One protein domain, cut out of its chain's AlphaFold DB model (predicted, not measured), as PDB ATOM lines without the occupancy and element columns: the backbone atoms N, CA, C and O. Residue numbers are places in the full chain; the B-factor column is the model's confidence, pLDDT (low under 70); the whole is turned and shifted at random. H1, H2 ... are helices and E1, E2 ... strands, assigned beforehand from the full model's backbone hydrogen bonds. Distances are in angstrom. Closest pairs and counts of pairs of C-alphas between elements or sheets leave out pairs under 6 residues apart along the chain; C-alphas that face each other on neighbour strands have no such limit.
ATOM      1  N   LEU A  35     108.892 138.048 191.315       95.12
ATOM      2  CA  LEU A  35     109.208 138.646 190.020       95.12
ATOM      3  C   LEU A  35     110.666 138.409 189.606       95.12
ATOM      4  O   LEU A  35     110.976 138.575 188.434       95.12
ATOM      5  N   THR A  36     111.553 137.982 190.515       95.69
ATOM      6  CA  THR A  36     112.954 137.667 190.169       95.69
ATOM      7  C   THR A  36     113.089 136.404 189.310       95.69
ATOM      8  O   THR A  36     114.142 136.154 188.730       95.69
ATOM      9  N   LEU A  37     112.011 135.620 189.180       94.56
ATOM     10  CA  LEU A  37     111.951 134.423 188.338       94.56
ATOM     11  C   LEU A  37     111.735 134.725 186.845       94.56
ATOM     12  O   LEU A  37     111.716 133.794 186.033       94.56
ATOM     13  N   ILE A  38     111.528 135.994 186.492       97.69
ATOM     14  CA  ILE A  38     111.299 136.473 185.128       97.69
ATOM     15  C   ILE A  38     112.137 137.725 184.852       97.69
ATOM     16  O   ILE A  38     112.667 138.350 185.766       97.69
ATOM     17  N   GLU A  39     112.200 138.125 183.585       97.62
ATOM     18  CA  GLU A  39     112.651 139.458 183.187       97.62
ATOM     19  C   GLU A  39     111.413 140.361 183.027       97.62
ATOM     20  O   GLU A  39     110.638 140.161 182.086       97.62
ATOM     21  N   PRO A  40     111.140 141.280 183.974       97.69
ATOM     22  CA  PRO A  40     109.944 142.111 183.922       97.69
ATOM     23  C   PRO A  40     110.089 143.253 182.911       97.69
ATOM     24  O   PRO A  40     111.176 143.792 182.706       97.69
ATOM     25  N   ILE A  41     108.964 143.691 182.346       98.00
ATOM     26  CA  ILE A  41     108.894 144.923 181.546       98.00
ATOM     27  C   ILE A  41     108.574 146.143 182.416       98.00
ATOM     28  O   ILE A  41     108.011 146.016 183.509       98.00
ATOM     29  N   SER A  42     108.901 147.328 181.900       97.06
ATOM     30  CA  SER A  42     108.627 148.612 182.552       97.06
ATOM     31  C   SER A  42     107.128 148.886 182.721       97.06
ATOM     32  O   SER A  42     106.307 148.488 181.892       97.06
ATOM     33  N   GLY A  43     106.782 149.606 183.794       94.00
ATOM     34  CA  GLY A  43     105.406 149.957 184.153       94.00
ATOM     35  C   GLY A  43     104.698 150.884 183.158       94.00
ATOM     36  O   GLY A  43     103.473 150.893 183.109       94.00
ATOM     37  N   ASP A  44     105.450 151.631 182.350       95.12
ATOM     38  CA  ASP A  44     104.955 152.553 181.319       95.12
ATOM     39  C   ASP A  44     104.743 151.887 179.946       95.12
ATOM     40  O   ASP A  44     104.492 152.564 178.947       95.12
ATOM     41  N   CYS A  45     104.815 150.555 179.875       96.50
ATOM     42  CA  CYS A  45     104.596 149.833 178.632       96.50
ATOM     43  C   CYS A  45     103.160 149.995 178.104       96.50
ATOM     44  O   CYS A  45     102.205 149.506 178.706       96.50
ATOM     45  N   GLY A  46     103.018 150.596 176.918       94.31
ATOM     46  CA  GLY A  46     101.717 150.816 176.272       94.31
ATOM     47  C   GLY A  46     101.101 149.590 175.582       94.31
ATOM     48  O   GLY A  46      99.929 149.625 175.223       94.31
ATOM     49  N   SER A  47     101.863 148.514 175.369       96.19
ATOM     50  CA  SER A  47     101.355 147.269 174.768       96.19
ATOM     51  C   SER A  47     102.032 146.046 175.401       96.19
ATOM     52  O   SER A  47     102.962 145.472 174.825       96.19
ATOM     53  N   PRO A  48     101.637 145.688 176.634       98.00
ATOM     54  CA  PRO A  48     102.241 144.592 177.373       98.00
ATOM     55  C   PRO A  48     101.665 143.244 176.923       98.00
ATOM     56  O   PRO A  48     100.450 143.045 176.828       98.00
ATOM     57  N   SER A  49     102.549 142.283 176.678       98.19
ATOM     58  CA  SER A  49     102.171 140.908 176.358       98.19
ATOM     59  C   SER A  49     103.106 139.903 177.022       98.19
ATOM     60  O   SER A  49     104.221 140.237 177.416       98.19
ATOM     61  N   VAL A  50     102.655 138.659 177.155       98.38
ATOM     62  CA  VAL A  50     103.489 137.548 177.613       98.38
ATOM     63  C   VAL A  50     103.266 136.311 176.753       98.38
ATOM     64  O   VAL A  50     102.132 135.896 176.509       98.38
ATOM     65  N   ILE A  51     104.361 135.686 176.327       98.31
ATOM     66  CA  ILE A  51     104.354 134.326 175.788       98.31
ATOM     67  C   ILE A  51     104.362 133.375 176.982       98.31
ATOM     68  O   ILE A  51     105.350 133.311 177.708       98.31
ATOM     69  N   LEU A  52     103.269 132.647 177.215       98.06
ATOM     70  CA  LEU A  52     103.150 131.714 178.345       98.06
ATOM     71  C   LEU A  52     103.813 130.365 178.047       98.06
ATOM     72  O   LEU A  52     104.431 129.747 178.915       98.06
ATOM     73  N   SER A  53     103.649 129.891 176.813       97.25
ATOM     74  CA  SER A  53     104.171 128.614 176.339       97.25
ATOM     75  C   SER A  53     104.256 128.617 174.818       97.25
ATOM     76  O   SER A  53     103.448 129.264 174.154       97.25
ATOM     77  N   SER A  54     105.197 127.855 174.271       97.06
ATOM     78  CA  SER A  54     105.356 127.634 172.835       97.06
ATOM     79  C   SER A  54     105.539 126.151 172.543       97.06
ATOM     80  O   SER A  54     106.166 125.433 173.322       97.06
ATOM     81  N   VAL A  55     105.032 125.699 171.402       96.62
ATOM     82  CA  VAL A  55     105.148 124.322 170.919       96.62
ATOM     83  C   VAL A  55     105.584 124.303 169.459       96.62
ATOM     84  O   VAL A  55     105.311 125.237 168.704       96.62
ATOM     85  N   SER A  56     106.258 123.230 169.047       97.06
ATOM     86  CA  SER A  56     106.616 123.016 167.643       97.06
ATOM     87  C   SER A  56     105.378 122.799 166.774       97.06
ATOM     88  O   SER A  56     104.332 122.352 167.251       97.06
ATOM     89  N   GLN A  57     105.520 123.027 165.466       96.12
ATOM     90  CA  GLN A  57     104.447 122.809 164.494       96.12
ATOM     91  C   GLN A  57     103.842 121.392 164.537       96.12
ATOM     92  O   GLN A  57     102.659 121.225 164.244       96.12
ATOM     93  N   SER A  58     104.610 120.381 164.960       96.69
ATOM     94  CA  SER A  58     104.155 118.986 165.093       96.69
ATOM     95  C   SER A  58     102.967 118.787 166.044       96.69
ATOM     96  O   SER A  58     102.263 117.788 165.927       96.69
ATOM     97  N   PHE A  59     102.721 119.721 166.968       93.94
ATOM     98  CA  PHE A  59     101.563 119.675 167.867       93.94
ATOM     99  C   PHE A  59     100.276 120.224 167.234       93.94
ATOM    100  O   PHE A  59      99.187 119.984 167.757       93.94
ATOM    101  N   GLY A  60     100.393 120.932 166.107       93.81
ATOM    102  CA  GLY A  60      99.279 121.543 165.393       93.81
ATOM    103  C   GLY A  60      98.677 122.780 166.083       93.81
ATOM    104  O   GLY A  60      98.946 123.060 167.254       93.81
ATOM    105  N   PRO A  61      97.817 123.526 165.365       92.00
ATOM    106  CA  PRO A  61      97.235 124.781 165.852       92.00
ATOM    107  C   PRO A  61      96.217 124.582 166.985       92.00
ATOM    108  O   PRO A  61      95.932 125.511 167.734       92.00
ATOM    109  N   ALA A  62      95.677 123.367 167.123       90.62
ATOM    110  CA  ALA A  62      94.688 122.994 168.134       90.62
ATOM    111  C   ALA A  62      95.320 122.413 169.416       90.62
ATOM    112  O   ALA A  62      94.650 121.704 170.172       90.62
ATOM    113  N   TYR A  63      96.610 122.673 169.664       93.81
ATOM    114  CA  TYR A  63      97.262 122.248 170.900       93.81
ATOM    115  C   TYR A  63      96.517 122.803 172.125       93.81
ATOM    116  O   TYR A  63      96.180 123.982 172.194       93.81
ATOM    117  N   ALA A  64      96.241 121.945 173.108       91.81
ATOM    118  CA  ALA A  64      95.307 122.269 174.187       91.81
ATOM    119  C   ALA A  64      95.875 123.208 175.268       91.81
ATOM    120  O   ALA A  64      95.110 123.705 176.095       91.81
ATOM    121  N   TYR A  65      97.201 123.400 175.317       95.25
ATOM    122  CA  TYR A  65      97.901 124.165 176.361       95.25
ATOM    123  C   TYR A  65      97.420 123.826 177.783       95.25
ATOM    124  O   TYR A  65      97.178 124.705 178.615       95.25
ATOM    125  N   SER A  66      97.263 122.527 178.065       94.44
ATOM    126  CA  SER A  66      96.664 122.043 179.313       94.44
ATOM    127  C   SER A  66      97.384 122.570 180.547       94.44
ATOM    128  O   SER A  66      96.727 122.909 181.523       94.44
ATOM    129  N   ASN A  67      98.711 122.702 180.498       95.81
ATOM    130  CA  ASN A  67      99.493 123.182 181.635       95.81
ATOM    131  C   ASN A  67      99.116 124.622 181.999       95.81
ATOM    132  O   ASN A  67      98.786 124.896 183.150       95.81
ATOM    133  N   SER A  68      99.064 125.514 181.006       96.69
ATOM    134  CA  SER A  68      98.655 126.908 181.199       96.69
ATOM    135  C   SER A  68      97.202 127.010 181.665       96.69
ATOM    136  O   SER A  68      96.901 127.781 182.572       96.69
ATOM    137  N   ARG A  69      96.302 126.181 181.117       96.56
ATOM    138  CA  ARG A  69      94.899 126.134 181.556       96.56
ATOM    139  C   ARG A  69      94.752 125.698 183.011       96.56
ATOM    140  O   ARG A  69      94.011 126.335 183.750       96.56
ATOM    141  N   GLN A  70      95.462 124.656 183.440       97.50
ATOM    142  CA  GLN A  70      95.385 124.186 184.826       97.50
ATOM    143  C   GLN A  70      96.068 125.140 185.815       97.50
ATOM    144  O   GLN A  70      95.589 125.268 186.940       97.50
ATOM    145  N   ALA A  71      97.123 125.848 185.398       96.75
ATOM    146  CA  ALA A  71      97.747 126.905 186.195       96.75
ATOM    147  C   ALA A  71      96.774 128.072 186.441       96.75
ATOM    148  O   ALA A  71      96.534 128.443 187.587       96.75
ATOM    149  N   LEU A  72      96.134 128.580 185.385       96.12
ATOM    150  CA  LEU A  72      95.124 129.642 185.488       96.12
ATOM    151  C   LEU A  72      93.864 129.194 186.250       96.12
ATOM    152  O   LEU A  72      93.230 129.992 186.932       96.12
ATOM    153  N   LEU A  73      93.499 127.910 186.177       95.56
ATOM    154  CA  LEU A  73      92.408 127.358 186.982       95.56
ATOM    155  C   LEU A  73      92.780 127.250 188.473       95.56
ATOM    156  O   LEU A  73      91.900 127.310 189.333       95.56
ATOM    157  N   ALA A  74      94.059 127.032 188.789       95.69
ATOM    158  CA  ALA A  74      94.562 126.957 190.162       95.69
ATOM    159  C   ALA A  74      94.682 128.332 190.826       95.69
ATOM    160  O   ALA A  74      94.488 128.423 192.037       95.69
ATOM    161  N   ASP A  75      94.939 129.384 190.049       93.62
ATOM    162  CA  ASP A  75      95.001 130.761 190.534       93.62
ATOM    163  C   ASP A  75      94.162 131.707 189.657       93.62
ATOM    164  O   ASP A  75      94.606 132.195 188.618       93.62
ATOM    165  N   GLN A  76      92.937 131.980 190.115       91.06
ATOM    166  CA  GLN A  76      91.924 132.765 189.396       91.06
ATOM    167  C   GLN A  76      91.992 134.273 189.690       91.06
ATOM    168  O   GLN A  76      90.989 134.976 189.579       91.06
ATOM    169  N   ARG A  77      93.157 134.799 190.087       91.00
ATOM    170  CA  ARG A  77      93.309 136.242 190.357       91.00
ATOM    171  C   ARG A  77      93.216 137.128 189.112       91.00
ATOM    172  O   ARG A  77      92.987 138.325 189.245       91.00
ATOM    173  N   PHE A  78      93.423 136.560 187.926       93.75
ATOM    174  CA  PHE A  78      93.329 137.272 186.652       93.75
ATOM    175  C   PHE A  78      91.945 137.073 186.043       93.75
ATOM    176  O   PHE A  78      91.450 135.947 185.960       93.75
ATOM    177  N   ARG A  79      91.335 138.158 185.563       94.31
ATOM    178  CA  ARG A  79      90.068 138.089 184.839       94.31
ATOM    179  C   ARG A  79      90.350 137.820 183.365       94.31
ATOM    180  O   ARG A  79      90.833 138.693 182.651       94.31
ATOM    181  N   LEU A  80      90.046 136.607 182.909       95.12
ATOM    182  CA  LEU A  80      90.138 136.275 181.489       95.12
ATOM    183  C   LEU A  80      88.993 136.933 180.718       95.12
ATOM    184  O   LEU A  80      87.826 136.743 181.062       95.12
ATOM    185  N   VAL A  81      89.344 137.671 179.671       95.06
ATOM    186  CA  VAL A  81      88.412 138.338 178.755       95.06
ATOM    187  C   VAL A  81      88.550 137.772 177.345       95.06
ATOM    188  O   VAL A  81      89.534 137.108 177.019       95.06
ATOM    189  N   ASP A  82      87.540 137.996 176.509       93.94
ATOM    190  CA  ASP A  82      87.457 137.496 175.131       93.94
ATOM    191  C   ASP A  82      87.962 138.494 174.073       93.94
ATOM    192  O   ASP A  82      87.977 138.178 172.886       93.94
ATOM    193  N   HIS A  83      88.412 139.672 174.503       93.12
ATOM    194  CA  HIS A  83      88.966 140.729 173.665       93.12
ATOM    195  C   HIS A  83      90.130 141.419 174.377       93.12
ATOM    196  O   HIS A  83      90.241 141.365 175.601       93.12
ATOM    197  N   GLU A  84      90.993 142.086 173.613       92.25
ATOM    198  CA  GLU A  84      92.070 142.899 174.179       92.25
ATOM    199  C   GLU A  84      91.504 143.969 175.109       92.25
ATOM    200  O   GLU A  84      90.600 144.716 174.737       92.25
ATOM    201  N   SER A  85      92.053 144.039 176.316       90.62
ATOM    202  CA  SER A  85      91.636 144.992 177.333       90.62
ATOM    203  C   SER A  85      92.801 145.874 177.746       90.62
ATOM    204  O   SER A  85      93.950 145.451 177.678       90.62
ATOM    205  N   THR A  86      92.477 147.085 178.195       92.69
ATOM    206  CA  THR A  86      93.371 148.050 178.850       92.69
ATOM    207  C   THR A  86      93.126 148.128 180.365       92.69
ATOM    208  O   THR A  86      93.667 148.996 181.046       92.69
ATOM    209  N   THR A  87      92.286 147.245 180.915       94.94
ATOM    210  CA  THR A  87      91.913 147.248 182.336       94.94
ATOM    211  C   THR A  87      92.884 146.410 183.162       94.94
ATOM    212  O   THR A  87      93.125 145.240 182.860       94.94
ATOM    213  N   ALA A  88      93.377 146.974 184.265       95.19
ATOM    214  CA  ALA A  88      94.224 146.265 185.220       95.19
ATOM    215  C   ALA A  88      93.599 144.945 185.701       95.19
ATOM    216  O   ALA A  88      92.414 144.881 186.041       95.19
ATOM    217  N   GLY A  89      94.405 143.881 185.733       94.06
ATOM    218  CA  GLY A  89      93.971 142.538 186.122       94.06
ATOM    219  C   GLY A  89      93.189 141.765 185.051       94.06
ATOM    220  O   GLY A  89      92.900 140.585 185.272       94.06
ATOM    221  N   GLU A  90      92.865 142.374 183.904       95.88
ATOM    222  CA  GLU A  90      92.286 141.670 182.756       95.88
ATOM    223  C   GLU A  90      93.352 141.131 181.806       95.88
ATOM    224  O   GLU A  90      94.393 141.751 181.568       95.88
ATOM    225  N   VAL A  91      93.070 139.952 181.254       97.06
ATOM    226  CA  VAL A  91      93.974 139.239 180.357       97.06
ATOM    227  C   VAL A  91      93.186 138.617 179.207       97.06
ATOM    228  O   VAL A  91      92.302 137.790 179.426       97.06
ATOM    229  N   TYR A  92      93.550 138.967 177.977       97.19
ATOM    230  CA  TYR A  92      93.109 138.270 176.770       97.19
ATOM    231  C   TYR A  92      94.136 137.211 176.397       97.19
ATOM    232  O   TYR A  92      95.322 137.524 176.309       97.19
ATOM    233  N   ILE A  93      93.712 135.969 176.164       97.69
ATOM    234  CA  ILE A  93      94.621 134.877 175.804       97.69
ATOM    235  C   ILE A  93      94.189 134.260 174.475       97.69
ATOM    236  O   ILE A  93      93.017 133.951 174.258       97.69
ATOM    237  N   ALA A  94      95.155 134.018 173.594       97.25
ATOM    238  CA  ALA A  94      94.934 133.311 172.343       97.25
ATOM    239  C   ALA A  94      96.172 132.514 171.924       97.25
ATOM    240  O   ALA A  94      97.301 132.809 172.321       97.25
ATOM    241  N   ALA A  95      95.952 131.479 171.117       97.62
ATOM    242  CA  ALA A  95      97.026 130.771 170.444       97.62
ATOM    243  C   ALA A  95      97.298 131.431 169.091       97.62
ATOM    244  O   ALA A  95      96.373 131.677 168.311       97.62
ATOM    245  N   HIS A  96      98.568 131.667 168.791       98.06
ATOM    246  CA  HIS A  96      99.028 132.249 167.534       98.06
ATOM    247  C   HIS A  96     100.052 131.342 166.863       98.06
ATOM    248  O   HIS A  96     100.763 130.595 167.538       98.06
ATOM    249  N   ALA A  97     100.155 131.439 165.538       98.00
ATOM    250  CA  ALA A  97     101.371 131.022 164.852       98.00
ATOM    251  C   ALA A  97     102.548 131.846 165.398       98.00
ATOM    252  O   ALA A  97     102.420 133.059 165.584       98.00
ATOM    253  N   TYR A  98     103.664 131.192 165.702       97.88
ATOM    254  CA  TYR A  98     104.820 131.846 166.304       97.88
ATOM    255  C   TYR A  98     106.109 131.142 165.887       97.88
ATOM    256  O   TYR A  98     106.304 129.972 166.228       97.88
ATOM    257  N   ASN A  99     106.976 131.851 165.159       96.06
ATOM    258  CA  ASN A  99     108.129 131.262 164.467       96.06
ATOM    259  C   ASN A  99     107.690 130.016 163.660       96.06
ATOM    260  O   ASN A  99     106.665 130.055 162.981       96.06
ATOM    261  N   ASP A 100     108.401 128.894 163.791       95.19
ATOM    262  CA  ASP A 100     108.089 127.615 163.136       95.19
ATOM    263  C   ASP A 100     107.117 126.740 163.959       95.19
ATOM    264  O   ASP A 100     107.219 125.510 163.999       95.19
ATOM    265  N   GLY A 101     106.194 127.357 164.697       97.31
ATOM    266  CA  GLY A 101     105.286 126.646 165.591       97.31
ATOM    267  C   GLY A 101     104.110 127.488 166.064       97.31
ATOM    268  O   GLY A 101     103.553 128.297 165.318       97.31
ATOM    269  N   TYR A 102     103.707 127.262 167.313       98.12
ATOM    270  CA  TYR A 102     102.574 127.940 167.931       98.12
ATOM    271  C   TYR A 102     102.929 128.420 169.332       98.12
ATOM    272  O   TYR A 102     103.685 127.762 170.047       98.12
ATOM    273  N   ALA A 103     102.359 129.548 169.741       98.19
ATOM    274  CA  ALA A 103     102.515 130.080 171.086       98.19
ATOM    275  C   ALA A 103     101.169 130.460 171.697       98.19
ATOM    276  O   ALA A 103     100.280 130.960 171.007       98.19
ATOM    277  N   LEU A 104     101.044 130.248 173.006       98.12
ATOM    278  CA  LEU A 104      99.967 130.799 173.812       98.12
ATOM    279  C   LEU A 104     100.397 132.169 174.323       98.12
ATOM    280  O   LEU A 104     101.310 132.271 175.146       98.12
ATOM    281  N   ILE A 105      99.728 133.205 173.833       98.12
ATOM    282  CA  ILE A 105     100.051 134.595 174.127       98.12
ATOM    283  C   ILE A 105      98.927 135.192 174.947       98.12
ATOM    284  O   ILE A 105      97.751 135.026 174.624       98.12
ATOM    285  N   ALA A 106      99.314 135.907 175.991       98.12
ATOM    286  CA  ALA A 106      98.425 136.737 176.766       98.12
ATOM    287  C   ALA A 106      98.730 138.215 176.496       98.12
ATOM    288  O   ALA A 106      99.883 138.637 176.573       98.12
ATOM    289  N   ARG A 107      97.698 138.996 176.182       97.81
ATOM    290  CA  ARG A 107      97.735 140.461 176.152       97.81
ATOM    291  C   ARG A 107      97.072 140.978 177.421       97.81
ATOM    292  O   ARG A 107      95.980 140.523 177.765       97.81
ATOM    293  N   CYS A 108      97.747 141.877 178.124       97.62
ATOM    294  CA  CYS A 108      97.311 142.351 179.435       97.62
ATOM    295  C   CYS A 108      96.859 143.807 179.374       97.62
ATOM    296  O   CYS A 108      97.346 144.563 178.538       97.62
ATOM    297  N   GLY A 109      95.997 144.207 180.311       95.12
ATOM    298  CA  GLY A 109      95.596 145.610 180.440       95.12
ATOM    299  C   GLY A 109      96.729 146.565 180.804       95.12
ATOM    300  O   GLY A 109      96.709 147.722 180.394       95.12
ATOM    301  N   ASP A 110      97.732 146.071 181.530       96.50
ATOM    302  CA  ASP A 110      98.915 146.827 181.921       96.50
ATOM    303  C   ASP A 110     100.146 145.918 182.124       96.50
ATOM    304  O   ASP A 110     100.067 144.681 182.136       96.50
ATOM    305  N   ALA A 111     101.312 146.552 182.264       97.12
ATOM    306  CA  ALA A 111     102.593 145.880 182.462       97.12
ATOM    307  C   ALA A 111     102.645 145.058 183.757       97.12
ATOM    308  O   ALA A 111     103.187 143.951 183.767       97.12
ATOM    309  N   ALA A 112     102.063 145.574 184.844       96.50
ATOM    310  CA  ALA A 112     102.052 144.897 186.137       96.50
ATOM    311  C   ALA A 112     101.307 143.558 186.048       96.50
ATOM    312  O   ALA A 112     101.814 142.527 186.488       96.50
ATOM    313  N   THR A 113     100.148 143.548 185.396       97.06
ATOM    314  CA  THR A 113      99.319 142.371 185.137       97.06
ATOM    315  C   THR A 113     100.108 141.319 184.361       97.06
ATOM    316  O   THR A 113     100.120 140.156 184.759       97.06
ATOM    317  N   CYS A 114     100.834 141.715 183.312       97.69
ATOM    318  CA  CYS A 114     101.663 140.799 182.523       97.69
ATOM    319  C   CYS A 114     102.869 140.249 183.295       97.69
ATOM    320  O   CYS A 114     103.106 139.040 183.267       97.69
ATOM    321  N   ASN A 115     103.577 141.093 184.049       97.88
ATOM    322  CA  ASN A 115     104.677 140.660 184.914       97.88
ATOM    323  C   ASN A 115     104.188 139.655 185.973       97.88
ATOM    324  O   ASN A 115     104.784 138.592 186.159       97.88
ATOM    325  N   HIS A 116     103.061 139.935 186.632       97.19
ATOM    326  CA  HIS A 116     102.487 139.031 187.629       97.19
ATOM    327  C   HIS A 116     101.939 137.738 187.018       97.19
ATOM    328  O   HIS A 116     102.089 136.676 187.625       97.19
ATOM    329  N   LEU A 117     101.335 137.796 185.829       97.62
ATOM    330  CA  LEU A 117     100.864 136.616 185.103       97.62
ATOM    331  C   LEU A 117     102.032 135.703 184.718       97.62
ATOM    332  O   LEU A 117     101.970 134.493 184.943       97.62
ATOM    333  N   ALA A 118     103.114 136.278 184.194       98.25
ATOM    334  CA  ALA A 118     104.329 135.550 183.854       98.25
ATOM    335  C   ALA A 118     104.970 134.905 185.090       98.25
ATOM    336  O   ALA A 118     105.278 133.713 185.069       98.25
ATOM    337  N   ALA A 119     105.107 135.651 186.189       97.56
ATOM    338  CA  ALA A 119     105.669 135.136 187.436       97.56
ATOM    339  C   ALA A 119     104.798 134.031 188.061       97.56
ATOM    340  O   ALA A 119     105.323 133.013 188.522       97.56
ATOM    341  N   MET A 120     103.467 134.176 188.023       97.25
ATOM    342  CA  MET A 120     102.532 133.121 188.425       97.25
ATOM    343  C   MET A 120     102.741 131.867 187.575       97.25
ATOM    344  O   MET A 120     102.975 130.786 188.116       97.25
ATOM    345  N   HIS A 121     102.731 132.010 186.248       97.56
ATOM    346  CA  HIS A 121     102.877 130.875 185.343       97.56
ATOM    347  C   HIS A 121     104.229 130.175 185.530       97.56
ATOM    348  O   HIS A 121     104.276 128.947 185.596       97.56
ATOM    349  N   LYS A 122     105.318 130.936 185.695       96.94
ATOM    350  CA  LYS A 122     106.647 130.399 186.011       96.94
ATOM    351  C   LYS A 122     106.659 129.633 187.332       96.94
ATOM    352  O   LYS A 122     107.284 128.581 187.419       96.94
ATOM    353  N   THR A 123     105.960 130.134 188.344       96.00
ATOM    354  CA  THR A 123     105.884 129.492 189.662       96.00
ATOM    355  C   THR A 123     105.114 128.172 189.603       96.00
ATOM    356  O   THR A 123     105.572 127.176 190.162       96.00
ATOM    357  N   LEU A 124     103.962 128.144 188.919       96.00
ATOM    358  CA  LEU A 124     103.083 126.966 188.857       96.00
ATOM    359  C   LEU A 124     103.529 125.924 187.825       96.00
ATOM    360  O   LEU A 124     103.293 124.730 188.007       96.00
ATOM    361  N   VAL A 125     104.185 126.364 186.752       95.81
ATOM    362  CA  VAL A 125     104.744 125.526 185.688       95.81
ATOM    363  C   VAL A 125     106.251 125.782 185.653       95.81
ATOM    364  O   VAL A 125     106.742 126.532 184.811       95.81
ATOM    365  N   ARG A 126     107.003 125.191 186.589       94.38
ATOM    366  CA  ARG A 126     108.426 125.521 186.833       94.38
ATOM    367  C   ARG A 126     109.324 125.330 185.613       94.38
ATOM    368  O   ARG A 126     110.218 126.145 185.374       94.38
ATOM    369  N   SER A 127     109.049 124.313 184.805       92.00
ATOM    370  CA  SER A 127     109.715 124.071 183.518       92.00
ATOM    371  C   SER A 127     109.402 125.103 182.421       92.00
ATOM    372  O   SER A 127     110.120 125.155 181.422       92.00
ATOM    373  N   SER A 128     108.384 125.954 182.591       95.25
ATOM    374  CA  SER A 128     108.063 127.011 181.626       95.25
ATOM    375  C   SER A 128     109.111 128.129 181.614       95.25
ATOM    376  O   SER A 128     109.877 128.330 182.565       95.25
ATOM    377  N   ARG A 129     109.149 128.864 180.504       96.94
ATOM    378  CA  ARG A 129     110.008 130.035 180.295       96.94
ATOM    379  C   ARG A 129     109.154 131.175 179.737       96.94
ATOM    380  O   ARG A 129     109.250 131.451 178.543       96.94
ATOM    381  N   PRO A 130     108.252 131.758 180.546       97.94
ATOM    382  CA  PRO A 130     107.410 132.832 180.059       97.94
ATOM    383  C   PRO A 130     108.268 134.050 179.708       97.94
ATOM    384  O   PRO A 130     109.238 134.345 180.406       97.94
ATOM    385  N   GLN A 131     107.914 134.738 178.627       98.19
ATOM    386  CA  GLN A 131     108.635 135.918 178.140       98.19
ATOM    387  C   GLN A 131     107.686 137.102 178.108       98.19
ATOM    388  O   GLN A 131     106.694 137.060 177.379       98.19
ATOM    389  N   VAL A 132     107.974 138.128 178.907       98.06
ATOM    390  CA  VAL A 132     107.193 139.367 178.921       98.06
ATOM    391  C   VAL A 132     107.793 140.335 177.911       98.06
ATOM    392  O   VAL A 132     109.007 140.492 177.837       98.06
ATOM    393  N   LEU A 133     106.941 140.951 177.101       97.94
ATOM    394  CA  LEU A 133     107.327 141.785 175.969       97.94
ATOM    395  C   LEU A 133     106.536 143.087 176.000       97.94
ATOM    396  O   LEU A 133     105.356 143.104 176.362       97.94
ATOM    397  N   CYS A 134     107.187 144.168 175.576       97.75
ATOM    398  CA  CYS A 134     106.550 145.458 175.377       97.75
ATOM    399  C   CYS A 134     106.561 145.837 173.894       97.75
ATOM    400  O   CYS A 134     107.630 146.016 173.312       97.75
ATOM    401  N   GLY A 135     105.381 145.987 173.289       95.44
ATOM    402  CA  GLY A 135     105.246 146.369 171.885       95.44
ATOM    403  C   GLY A 135     105.219 145.177 170.929       95.44
ATOM    404  O   GLY A 135     104.527 144.187 171.162       95.44
ATOM    405  N   SER A 136     105.915 145.306 169.797       93.31
ATOM    406  CA  SER A 136     105.892 144.292 168.742       93.31
ATOM    407  C   SER A 136     106.558 142.988 169.189       93.31
ATOM    408  O   SER A 136     107.568 142.980 169.888       93.31
ATOM    409  N   MET A 137     105.990 141.865 168.748       95.44
ATOM    410  CA  MET A 137     106.501 140.527 169.032       95.44
ATOM    411  C   MET A 137     107.061 139.914 167.740       95.44
ATOM    412  O   MET A 137     106.280 139.525 166.866       95.44
ATOM    413  N   PRO A 138     108.396 139.832 167.577       93.62
ATOM    414  CA  PRO A 138     109.000 139.213 166.403       93.62
ATOM    415  C   PRO A 138     108.547 137.760 166.233       93.62
ATOM    416  O   PRO A 138     108.437 137.024 167.212       93.62
ATOM    417  N   GLY A 139     108.277 137.357 164.989       95.00
ATOM    418  CA  GLY A 139     107.832 135.997 164.666       95.00
ATOM    419  C   GLY A 139     106.357 135.712 164.962       95.00
ATOM    420  O   GLY A 139     105.905 134.596 164.713       95.00
ATOM    421  N   LEU A 140     105.595 136.690 165.464       97.38
ATOM    422  CA  LEU A 140     104.160 136.547 165.687       97.38
ATOM    423  C   LEU A 140     103.388 136.528 164.362       97.38
ATOM    424  O   LEU A 140     103.437 137.477 163.582       97.38
ATOM    425  N   GLY A 141     102.641 135.452 164.140       96.81
ATOM    426  CA  GLY A 141     101.725 135.293 163.021       96.81
ATOM    427  C   GLY A 141     100.253 135.425 163.420       96.81
ATOM    428  O   GLY A 141      99.888 135.964 164.470       96.81
ATOM    429  N   ALA A 142      99.385 134.911 162.548       96.88
ATOM    430  CA  ALA A 142      97.941 134.951 162.738       96.88
ATOM    431  C   ALA A 142      97.498 134.206 164.008       96.88
ATOM    432  O   ALA A 142      98.110 133.218 164.425       96.88
ATOM    433  N   GLN A 143      96.392 134.663 164.595       96.94
ATOM    434  CA  GLN A 143      95.681 133.904 165.617       96.94
ATOM    435  C   GLN A 143      95.147 132.607 165.002       96.94
ATOM    436  O   GLN A 143      94.492 132.633 163.962       96.94
ATOM    437  N   VAL A 144      95.415 131.476 165.654       96.88
ATOM    438  CA  VAL A 144      95.005 130.144 165.181       96.88
ATOM    439  C   VAL A 144      93.935 129.502 166.059       96.88
ATOM    440  O   VAL A 144      93.199 128.642 165.583       96.88
ATOM    441  N   ALA A 145      93.811 129.926 167.321       94.88
ATOM    442  CA  ALA A 145      92.721 129.515 168.201       94.88
ATOM    443  C   ALA A 145      92.494 130.534 169.326       94.88
ATOM    444  O   ALA A 145      93.436 131.145 169.830       94.88
ATOM    445  N   ALA A 146      91.242 130.699 169.753       90.31
ATOM    446  CA  ALA A 146      90.916 131.458 170.956       90.31
ATOM    447  C   ALA A 146      91.156 130.606 172.213       90.31
ATOM    448  O   ALA A 146      90.842 129.412 172.234       90.31
ATOM    449  N   PHE A 147      91.654 131.218 173.289       91.00
ATOM    450  CA  PHE A 147      91.684 130.569 174.594       91.00
ATOM    451  C   PHE A 147      90.403 130.922 175.345       91.00
ATOM    452  O   PHE A 147      90.278 131.992 175.931       91.00
ATOM    453  N   ARG A 148      89.425 130.011 175.316       88.44
ATOM    454  CA  ARG A 148      88.133 130.240 175.977       88.44
ATOM    455  C   ARG A 148      88.311 130.586 177.469       88.44
ATOM    456  O   ARG A 148      89.194 129.979 178.100       88.44
ATOM    457  N   PRO A 149      87.451 131.456 178.038       87.88
ATOM    458  CA  PRO A 149      87.393 131.691 179.477       87.88
ATOM    459  C   PRO A 149      87.343 130.381 180.266       87.88
ATOM    460  O   PRO A 149      86.815 129.373 179.786       87.88
ATOM    461  N   ILE A 150      87.943 130.388 181.454       90.25
ATOM    462  CA  ILE A 150      88.026 129.196 182.295       90.25
ATOM    463  C   ILE A 150      86.721 129.028 183.066       90.25
ATOM    464  O   ILE A 150      86.306 129.916 183.805       90.25
ATOM    465  N   ASP A 151      86.105 127.864 182.911       89.75
ATOM    466  CA  ASP A 151      84.955 127.398 183.669       89.75
ATOM    467  C   ASP A 151      85.423 126.281 184.617       89.75
ATOM    468  O   ASP A 151      85.673 125.157 184.167       89.75
ATOM    469  N   PRO A 152      85.524 126.540 185.933       87.81
ATOM    470  CA  PRO A 152      85.996 125.557 186.906       87.81
ATOM    471  C   PRO A 152      85.183 124.262 186.961       87.81
ATOM    472  O   PRO A 152      85.690 123.256 187.447       87.81
TER     473      PRO A 152
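Overview. This is residues 35 to 152 of the 215 residues of an uncharacterized protein of Chondromyces apiculatus DSM 436 (UniProt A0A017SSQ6). A strongly twisted sheet of six strands, with E1, E4 and E3 side by side in its middle, has the long helix H2 over E1 and E4, running along them. The shorter helix H1 stands about perpendicular to H2 near the last residues of H2 and only grazes the sheet. The printed part has 118 residues, with two named helices and six named strands in the order E1 H1 E2 E3 E4 H2 E5 E6, of mixed class. The sheet is branched and mixed: E2 and E3 are parallel, the other neighbour pairs antiparallel. The whole is compact and rounded, with a radius of gyration of the C-alphas of 12.9 A and spans of 36 by 33 by 28 A.

Along the chain. Begin at Leu 35; residues 35 to 47 hold no named element. Find C-alpha 48 at (102.241, 144.592, 177.373), where E1 starts; it runs 24.1 A to residue 56 and bends by 53 degrees at residue 53. Next come H1, residues 66 to 74, 12.1 A, and E2, residues 79 to 81, 6.3 A. E3, residues 90 to 98, covers 22.9 A and bends by 57 degrees at residue 95; E4, residues 101 to 108, covers 22.4 A. H2 begins at C-alpha 111 at (102.593, 145.880, 182.462) and runs 20.0 A to residue 124. E5 is residues 131 to 134, 10.1 A, and E6, residues 140 to 146, 15.1 A, ends at C-alpha 146 at (90.916, 131.458, 170.956).

Arrangement. Look first at E1: E4 lies on one side of it, with N 50 and O 106 at 2.8 A, and E5 on the other side, with N 49 and O 133 at 2.9 A. E3 and E4 are a hairpin, with N 94 and O 105 at 3.0 A. On the other side of E3 lie E2, with N 91 and O 79 at 2.9 A, and E6, with N 95 and O 145 at 2.8 A. H2 is on the sheet at a height of 8.3 A; on the local plane it stands at 10 degrees to E1, and its closest C-alpha pair with E1 is Pro 48 and Ala 111, 5.3 A. H1 grazes the sheet with residues 67 to 72. H2 touches H1 with residues 121 to 124 alone, at 74 degrees, about perpendicular; the closest C-alphas are those of Ala 71 and Leu 124, 6.0 A. In H1 and H2 every O i to N i+4 pair is within hydrogen-bond range.

Size, cuts and confidence. The C-alphas of Asp 44 and Ser 58, 37.3 A, are the two farthest apart. The printed part has no cut, and no link is long. The mean pLDDT of the printed part is 95.6, and no printed residue is under 70.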